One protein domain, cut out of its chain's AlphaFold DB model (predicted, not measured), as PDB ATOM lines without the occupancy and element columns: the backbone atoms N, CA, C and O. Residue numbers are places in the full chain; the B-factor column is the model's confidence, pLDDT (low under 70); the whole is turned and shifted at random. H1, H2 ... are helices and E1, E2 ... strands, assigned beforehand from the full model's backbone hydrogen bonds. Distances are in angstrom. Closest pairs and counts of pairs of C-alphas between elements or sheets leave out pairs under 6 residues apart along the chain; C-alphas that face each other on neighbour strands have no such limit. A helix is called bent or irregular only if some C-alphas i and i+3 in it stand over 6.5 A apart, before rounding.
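This is residues 4 to 66 of the 224 residues of an uncharacterized protein of Blautia obeum (UniProt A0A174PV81). A small body is built round helix H3, which packs on strand E2 of a two-stranded hairpin, E1 and E2, while the long helix H1 passes H3 at a steep angle and sticks out as an arm with its residues 4 to 14. At the far end from that arm lie the short helix H2 and the loop of residues 45 to 53 that leads back to H3. The printed part has 63 residues with three named helices and two named strands, in the order H1, E1, E2, H2, H3; the sheet E1 - E2 is antiparallel and the class is mostly helix. The whole is compact, with a radius of gyration of the C-alphas of 12.0 A, yet elongated in outline, spanning 36 by 21 by 19 A.

H1, residues 4 to 22, touches no helix. It is close to but not clearly touching H3, residues 54 to 66: their closest C-alphas, those of Lys 19 and Leu 58, are 7.5 A apart, and they run opposite ways at a steep tilt of 57 degrees. E1, residues 28 to 31, and E2, residues 34 to 37, form a hairpin, with 155 degrees between their directions; N 29 and O 36 are 2.9 A apart and N 34 and O 31 are 3.1 A apart, both within hydrogen-bond range. H1 and E2 are apart. The closest C-alphas of E2 and H3, those of Gly 34 and Gly 65, are 4.3 A apart, whereas E1 and H3 are apart. H2, residues 40 to 44, only just touches H3, with 3 pairs of C-alphas within 8 A, made by residues 54 to 57 of H3 alone; the closest are those of Lys 43 and Tyr 57, 6.6 A apart. In H1 and H2 every O i to N i+4 pair is within hydrogen-bond range; in H3 8 of 9 are.

H1 begins at C-alpha 4 (148.592, 115.750, 41.479) and runs 27.5 A to C-alpha 22 (140.212, 101.989, 63.728). E1 measures 9.5 A, E2 9.9 A and H2 6.8 A from first to last C-alpha. H3 spans 19.9 A and ends at C-alpha 66 (142.264, 121.326, 59.741); it is irregular, with C-alphas 63 and 66 7.8 A apart.

The two C-alphas farthest apart, those of Gly 4 and Asp 45, are 36.1 A apart. Without residues 4 to 14, which stand free, the body of 52 residues spans 26 by 22 by 16 A. The printed part has no cut and no long link; H2 to H3 is a short link of 9 residues, and the other links are tight. The mean pLDDT of the printed part is 91.5, with residues 4 to 5 under 70.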
ATOM      1  N   GLY A   4     149.741 115.467  40.605       64.38
ATOM      2  CA  GLY A   4     148.592 115.750  41.479       64.38
ATOM      3  C   GLY A   4     147.605 114.582  41.628       64.38
ATOM      4  O   GLY A   4     147.216 114.250  42.742       64.38
ATOM      5  N   ASN A   5     147.291 113.864  40.543       68.56
ATOM      6  CA  ASN A   5     146.379 112.711  40.607       68.56
ATOM      7  C   ASN A   5     146.997 111.518  41.352       68.56
ATOM      8  O   ASN A   5     146.277 110.671  41.872       68.56
ATOM      9  N   LYS A   6     148.332 111.420  41.382       71.62
ATOM     10  CA  LYS A   6     149.032 110.346  42.096       71.62
ATOM     11  C   LYS A   6     149.056 110.605  43.605       71.62
ATOM     12  O   LYS A   6     148.847 109.676  44.373       71.62
ATOM     13  N   GLU A   7     149.273 111.851  44.020       74.25
ATOM     14  CA  GLU A   7     149.260 112.255  45.434       74.25
ATOM     15  C   GLU A   7     147.867 112.133  46.060       74.25
ATOM     16  O   GLU A   7     147.731 111.626  47.173       74.25
ATOM     17  N   GLU A   8     146.821 112.520  45.329       75.25
ATOM     18  CA  GLU A   8     145.438 112.386  45.793       75.25
ATOM     19  C   GLU A   8     145.015 110.915  45.937       75.25
ATOM     20  O   GLU A   8     144.405 110.540  46.940       75.25
ATOM     21  N   CYS A   9     145.423 110.059  44.992       73.94
ATOM     22  CA  CYS A   9     145.197 108.615  45.068       73.94
ATOM     23  C   CYS A   9     145.880 107.999  46.300       73.94
ATOM     24  O   CYS A   9     145.232 107.301  47.077       73.94
ATOM     25  N   LEU A  10     147.157 108.326  46.532       79.81
ATOM     26  CA  LEU A  10     147.919 107.842  47.690       79.81
ATOM     27  C   LEU A  10     147.322 108.321  49.019       79.81
ATOM     28  O   LEU A  10     147.246 107.552  49.979       79.81
ATOM     29  N   LYS A  11     146.870 109.580  49.083       84.50
ATOM     30  CA  LYS A  11     146.187 110.121  50.263       84.50
ATOM     31  C   LYS A  11     144.902 109.347  50.557       84.50
ATOM     32  O   LYS A  11     144.663 108.997  51.711       84.50
ATOM     33  N   ASN A  12     144.100 109.062  49.530       87.88
ATOM     34  CA  ASN A  12     142.863 108.305  49.698       87.88
ATOM     35  C   ASN A  12     143.140 106.860  50.137       87.88
ATOM     36  O   ASN A  12     142.512 106.382  51.073       87.88
ATOM     37  N   GLU A  13     144.123 106.177  49.546       91.94
ATOM     38  CA  GLU A  13     144.518 104.823  49.967       91.94
ATOM     39  C   GLU A  13     144.968 104.778  51.434       91.94
ATOM     40  O   GLU A  13     144.532 103.910  52.197       91.94
ATOM     41  N   LYS A  14     145.799 105.745  51.851       94.38
ATOM     42  CA  LYS A  14     146.247 105.880  53.243       94.38
ATOM     43  C   LYS A  14     145.061 106.092  54.181       94.38
ATOM     44  O   LYS A  14     144.981 105.427  55.214       94.38
ATOM     45  N   TRP A  15     144.132 106.968  53.803       95.25
ATOM     46  CA  TRP A  15     142.910 107.213  54.560       95.25
ATOM     47  C   TRP A  15     142.037 105.962  54.673       95.25
ATOM     48  O   TRP A  15     141.662 105.600  55.781       95.25
ATOM     49  N   GLN A  16     141.765 105.241  53.580       95.94
ATOM     50  CA  GLN A  16     140.927 104.034  53.634       95.94
ATOM     51  C   GLN A  16     141.543 102.941  54.516       95.94
ATOM     52  O   GLN A  16     140.828 102.280  55.272       95.94
ATOM     53  N   LYS A  17     142.871 102.765  54.465       95.56
ATOM     54  CA  LYS A  17     143.575 101.820  55.343       95.56
ATOM     55  C   LYS A  17     143.439 102.220  56.813       95.56
ATOM     56  O   LYS A  17     143.080 101.378  57.632       95.56
ATOM     57  N   PHE A  18     143.684 103.494  57.123       95.50
ATOM     58  CA  PHE A  18     143.569 104.036  58.476       95.50
ATOM     59  C   PHE A  18     142.132 103.935  59.007       95.50
ATOM     60  O   PHE A  18     141.905 103.405  60.092       95.50
ATOM     61  N   LYS A  19     141.148 104.340  58.194       96.12
ATOM     62  CA  LYS A  19     139.720 104.242  58.504       96.12
ATOM     63  C   LYS A  19     139.326 102.813  58.868       96.12
ATOM     64  O   LYS A  19     138.682 102.606  59.889       96.12
ATOM     65  N   LYS A  20     139.755 101.822  58.079       96.25
ATOM     66  CA  LYS A  20     139.466 100.399  58.318       96.25
ATOM     67  C   LYS A  20     140.100  99.861  59.603       96.25
ATOM     68  O   LYS A  20     139.504  99.019  60.264       96.25
ATOM     69  N   GLU A  21     141.304 100.310  59.947       96.75
ATOM     70  CA  GLU A  21     142.041  99.826  61.120       96.75
ATOM     71  C   GLU A  21     141.377 100.217  62.447       96.75
ATOM     72  O   GLU A  21     141.382  99.428  63.399       96.75
ATOM     73  N   PHE A  22     140.797 101.418  62.510       96.75
ATOM     74  CA  PHE A  22     140.212 101.989  63.728       96.75
ATOM     75  C   PHE A  22     138.680 102.053  63.721       96.75
ATOM     76  O   PHE A  22     138.089 102.489  64.705       96.75
ATOM     77  N   TRP A  23     138.037 101.573  62.653       96.88
ATOM     78  CA  TRP A  23     136.586 101.604  62.466       96.88
ATOM     79  C   TRP A  23     135.821 101.083  63.693       96.88
ATOM     80  O   TRP A  23     136.035  99.954  64.138       96.88
ATOM     81  N   GLY A  24     134.928 101.912  64.238       94.50
ATOM     82  CA  GLY A  24     134.058 101.570  65.364       94.50
ATOM     83  C   GLY A  24     134.746 101.471  66.731       94.50
ATOM     84  O   GLY A  24     134.103 101.068  67.700       94.50
ATOM     85  N   LYS A  25     136.037 101.807  66.845       95.94
ATOM     86  CA  LYS A  25     136.744 101.813  68.133       95.94
ATOM     87  C   LYS A  25     136.436 103.087  68.910       95.94
ATOM     88  O   LYS A  25     136.446 104.173  68.351       95.94
ATOM     89  N   LYS A  26     136.293 102.972  70.231       95.56
ATOM     90  CA  LYS A  26     136.252 104.124  71.141       95.56
ATOM     91  C   LYS A  26     137.647 104.752  71.259       95.56
ATOM     92  O   LYS A  26     138.397 104.435  72.179       95.56
ATOM     93  N   LEU A  27     138.009 105.569  70.274       94.56
ATOM     94  CA  LEU A  27     139.326 106.186  70.128       94.56
ATOM     95  C   LEU A  27     139.200 107.550  69.444       94.56
ATOM     96  O   LEU A  27     138.602 107.655  68.375       94.56
ATOM     97  N   LEU A  28     139.861 108.550  70.019       94.75
ATOM     98  CA  LEU A  28     140.162 109.816  69.364       94.75
ATOM     99  C   LEU A  28     141.608 109.766  68.864       94.75
ATOM    100  O   LEU A  28     142.533 109.572  69.651       94.75
ATOM    101  N   ALA A  29     141.809 109.882  67.555       93.81
ATOM    102  CA  ALA A  29     143.132 109.821  66.948       93.81
ATOM    103  C   ALA A  29     143.600 111.212  66.517       93.81
ATOM    104  O   ALA A  29     142.926 111.877  65.731       93.81
ATOM    105  N   ASN A  30     144.792 111.615  66.960       90.94
ATOM    106  CA  ASN A  30     145.478 112.786  66.425       90.94
ATOM    107  C   ASN A  30     146.225 112.402  65.139       90.94
ATOM    108  O   ASN A  30     147.083 111.517  65.148       90.94
ATOM    109  N   THR A  31     145.857 113.015  64.011       92.38
ATOM    110  CA  THR A  31     146.341 112.625  62.678       92.38
ATOM    111  C   THR A  31     146.797 113.820  61.849       92.38
ATOM    112  O   THR A  31     146.499 114.978  62.135       92.38
ATOM    113  N   GLU A  32     147.441 113.543  60.712       89.69
ATOM    114  CA  GLU A  32     147.806 114.578  59.739       89.69
ATOM    115  C   GLU A  32     146.602 115.302  59.105       89.69
ATOM    116  O   GLU A  32     146.795 116.303  58.408       89.69
ATOM    117  N   TRP A  33     145.377 114.813  59.311       92.62
ATOM    118  CA  TRP A  33     144.138 115.418  58.817       92.62
ATOM    119  C   TRP A  33     143.377 116.207  59.895       92.62
ATOM    120  O   TRP A  33     142.405 116.883  59.561       92.62
ATOM    121  N   GLY A  34     143.859 116.193  61.140       92.38
ATOM    122  CA  GLY A  34     143.168 116.701  62.327       92.38
ATOM    123  C   GLY A  34     142.793 115.565  63.281       92.38
ATOM    124  O   GLY A  34     143.261 114.432  63.117       92.38
ATOM    125  N   LEU A  35     141.953 115.869  64.268       94.19
ATOM    126  CA  LEU A  35     141.394 114.859  65.160       94.19
ATOM    127  C   LEU A  35     140.343 114.020  64.422       94.19
ATOM    128  O   LEU A  35     139.511 114.550  63.685       94.19
ATOM    129  N   ILE A  36     140.401 112.701  64.605       96.44
ATOM    130  CA  ILE A  36     139.428 111.751  64.062       96.44
ATOM    131  C   ILE A  36     138.842 110.945  65.216       96.44
ATOM    132  O   ILE A  36     139.535 110.143  65.844       96.44
ATOM    133  N   ASP A  37     137.559 111.152  65.477       96.62
ATOM    134  CA  ASP A  37     136.785 110.440  66.486       96.62
ATOM    135  C   ASP A  37     136.129 109.204  65.871       96.62
ATOM    136  O   ASP A  37     135.195 109.305  65.064       96.62
ATOM    137  N   PHE A  38     136.654 108.038  66.240       97.31
ATOM    138  CA  PHE A  38     136.157 106.740  65.806       97.31
ATOM    139  C   PHE A  38     135.050 106.187  66.710       97.31
ATOM    140  O   PHE A  38     134.484 105.148  66.370       97.31
ATOM    141  N   ASP A  39     134.679 106.837  67.818       95.88
ATOM    142  CA  ASP A  39     133.550 106.362  68.620       95.88
ATOM    143  C   ASP A  39     132.246 106.553  67.818       95.88
ATOM    144  O   ASP A  39     131.913 107.686  67.453       95.88
ATOM    145  N   PRO A  40     131.474 105.485  67.523       94.00
ATOM    146  CA  PRO A  40     130.191 105.623  66.836       94.00
ATOM    147  C   PRO A  40     129.226 106.570  67.555       94.00
ATOM    148  O   PRO A  40     128.447 107.255  66.898       94.00
ATOM    149  N   ARG A  41     129.328 106.682  68.886       93.06
ATOM    150  CA  ARG A  41     128.504 107.608  69.674       93.06
ATOM    151  C   ARG A  41     128.770 109.067  69.309       93.06
ATOM    152  O   ARG A  41     127.835 109.852  69.263       93.06
ATOM    153  N   GLY A  42     130.007 109.415  68.940       90.75
ATOM    154  CA  GLY A  42     130.342 110.767  68.482       90.75
ATOM    155  C   GLY A  42     129.583 111.180  67.215       90.75
ATOM    156  O   GLY A  42     129.309 112.363  67.010       90.75
ATOM    157  N   LYS A  43     129.190 110.207  66.380       93.12
ATOM    158  CA  LYS A  43     128.323 110.430  65.217       93.12
ATOM    159  C   LYS A  43     126.865 110.635  65.628       93.12
ATOM    160  O   LYS A  43     126.206 111.499  65.054       93.12
ATOM    161  N   ASP A  44     126.383 109.861  66.593       91.31
ATOM    162  CA  ASP A  44     125.004 109.951  67.088       91.31
ATOM    163  C   ASP A  44     124.753 111.256  67.869       91.31
ATOM    164  O   ASP A  44     123.669 111.828  67.783       91.31
ATOM    165  N   ASP A  45     125.776 111.786  68.546       92.31
ATOM    166  CA  ASP A  45     125.709 113.057  69.283       92.31
ATOM    167  C   ASP A  45     125.803 114.302  68.370       92.31
ATOM    168  O   ASP A  45     125.598 115.440  68.812       92.31
ATOM    169  N   MET A  46     126.122 114.126  67.082       94.25
ATOM    170  CA  MET A  46     126.335 115.232  66.149       94.25
ATOM    171  C   MET A  46     125.019 115.850  65.661       94.25
ATOM    172  O   MET A  46     124.208 115.223  64.978       94.25
ATOM    173  N   VAL A  47     124.866 117.156  65.877       95.50
ATOM    174  CA  VAL A  47     123.666 117.894  65.464       95.50
ATOM    175  C   VAL A  47     123.559 117.977  63.937       95.50
ATOM    176  O   VAL A  47     124.469 118.454  63.252       95.50
ATOM    177  N   GLY A  48     122.412 117.552  63.398       93.69
ATOM    178  CA  GLY A  48     122.138 117.534  61.956       93.69
ATOM    179  C   GLY A  48     122.832 116.394  61.203       93.69
ATOM    180  O   GLY A  48     122.872 116.414  59.972       93.69
ATOM    181  N   GLY A  49     123.396 115.421  61.926       91.31
ATOM    182  CA  GLY A  49     124.091 114.257  61.382       91.31
ATOM    183  C   GLY A  49     123.210 113.045  61.079       91.31
ATOM    184  O   GLY A  49     123.729 112.063  60.555       91.31
ATOM    185  N   ASP A  50     121.905 113.103  61.358       91.56
ATOM    186  CA  ASP A  50     120.998 111.938  61.386       91.56
ATOM    187  C   ASP A  50     120.995 111.117  60.088       91.56
ATOM    188  O   ASP A  50     120.853 109.898  60.094       91.56
ATOM    189  N   THR A  51     121.172 111.799  58.955       90.19
ATOM    190  CA  THR A  51     121.138 111.189  57.617       90.19
ATOM    191  C   THR A  51     122.484 110.647  57.146       90.19
ATOM    192  O   THR A  51     122.541 110.011  56.095       90.19
ATOM    193  N   LEU A  52     123.572 110.906  57.876       93.25
ATOM    194  CA  LEU A  52     124.900 110.437  57.498       93.25
ATOM    195  C   LEU A  52     125.082 108.978  57.899       93.25
ATOM    196  O   LEU A  52     124.716 108.554  58.997       93.25
ATOM    197  N   SER A  53     125.726 108.211  57.031       95.44
ATOM    198  CA  SER A  53     126.363 106.965  57.441       95.44
ATOM    199  C   SER A  53     127.571 107.254  58.338       95.44
ATOM    200  O   SER A  53     128.136 108.351  58.342       95.44
ATOM    201  N   TYR A  54     127.985 106.257  59.116       96.75
ATOM    202  CA  TYR A  54     129.187 106.377  59.939       96.75
ATOM    203  C   TYR A  54     130.455 106.564  59.079       96.75
ATOM    204  O   TYR A  54     131.317 107.367  59.426       96.75
ATOM    205  N   ASP A  55     130.525 105.932  57.903       96.44
ATOM    206  CA  ASP A  55     131.640 106.129  56.968       96.44
ATOM    207  C   ASP A  55     131.690 107.556  56.405       96.44
ATOM    208  O   ASP A  55     132.770 108.145  56.353       96.44
ATOM    209  N   GLU A  56     130.543 108.139  56.035       95.69
ATOM    210  CA  GLU A  56     130.483 109.543  55.610       95.69
ATOM    211  C   GLU A  56     130.904 110.491  56.736       95.69
ATOM    212  O   GLU A  56     131.578 111.483  56.481       95.69
ATOM    213  N   TYR A  57     130.534 110.189  57.983       96.19
ATOM    214  CA  TYR A  57     130.968 110.958  59.146       96.19
ATOM    215  C   TYR A  57     132.495 110.937  59.310       96.19
ATOM    216  O   TYR A  57     133.099 112.000  59.459       96.19
ATOM    217  N   LEU A  58     133.141 109.770  59.209       97.00
ATOM    218  CA  LEU A  58     134.605 109.672  59.259       97.00
ATOM    219  C   LEU A  58     135.260 110.435  58.096       97.00
ATOM    220  O   LEU A  58     136.211 111.192  58.306       97.00
ATOM    221  N   ASP A  59     134.738 110.285  56.875       96.00
ATOM    222  CA  ASP A  59     135.262 110.985  55.698       96.00
ATOM    223  C   ASP A  59     135.120 112.514  55.846       96.00
ATOM    224  O   ASP A  59     136.021 113.266  55.463       96.00
ATOM    225  N   LEU A  60     134.027 112.989  56.455       95.62
ATOM    226  CA  LEU A  60     133.815 114.404  56.757       95.62
ATOM    227  C   LEU A  60     134.777 114.930  57.824       95.62
ATOM    228  O   LEU A  60     135.247 116.061  57.678       95.62
ATOM    229  N   GLN A  61     135.104 114.141  58.853       95.75
ATOM    230  CA  GLN A  61     136.119 114.518  59.843       95.75
ATOM    231  C   GLN A  61     137.477 114.720  59.168       95.75
ATOM    232  O   GLN A  61     138.070 115.790  59.295       95.75
ATOM    233  N   MET A  62     137.914 113.771  58.334       94.69
ATOM    234  CA  MET A  62     139.175 113.885  57.588       94.69
ATOM    235  C   MET A  62     139.206 115.119  56.666       94.69
ATOM    236  O   MET A  62     140.234 115.781  56.519       94.69
ATOM    237  N   GLN A  63     138.085 115.452  56.021       92.94
ATOM    238  CA  GLN A  63     137.998 116.623  55.138       92.94
ATOM    239  C   GLN A  63     137.977 117.954  55.902       92.94
ATOM    240  O   GLN A  63     138.456 118.972  55.382       92.94
ATOM    241  N   SER A  64     137.402 117.952  57.106       92.50
ATOM    242  CA  SER A  64     137.122 119.161  57.883       92.50
ATOM    243  C   SER A  64     138.190 119.472  58.924       92.50
ATOM    244  O   SER A  64     138.361 120.649  59.219       92.50
ATOM    245  N   GLY A  65     138.921 118.477  59.436       86.50
ATOM    246  CA  GLY A  65     139.708 118.571  60.674       86.50
ATOM    247  C   GLY A  65     140.602 119.809  60.771       86.50
ATOM    248  O   GLY A  65     140.493 120.582  61.709       86.50
ATOM    249  N   LYS A  66     141.397 120.121  59.743       86.69
ATOM    250  CA  LYS A  66     142.264 121.326  59.741       86.69
ATOM    251  C   LYS A  66     141.546 122.673  59.541       86.69
ATOM    252  O   LYS A  66     142.203 123.691  59.331       86.69
TER     253      LYS A  66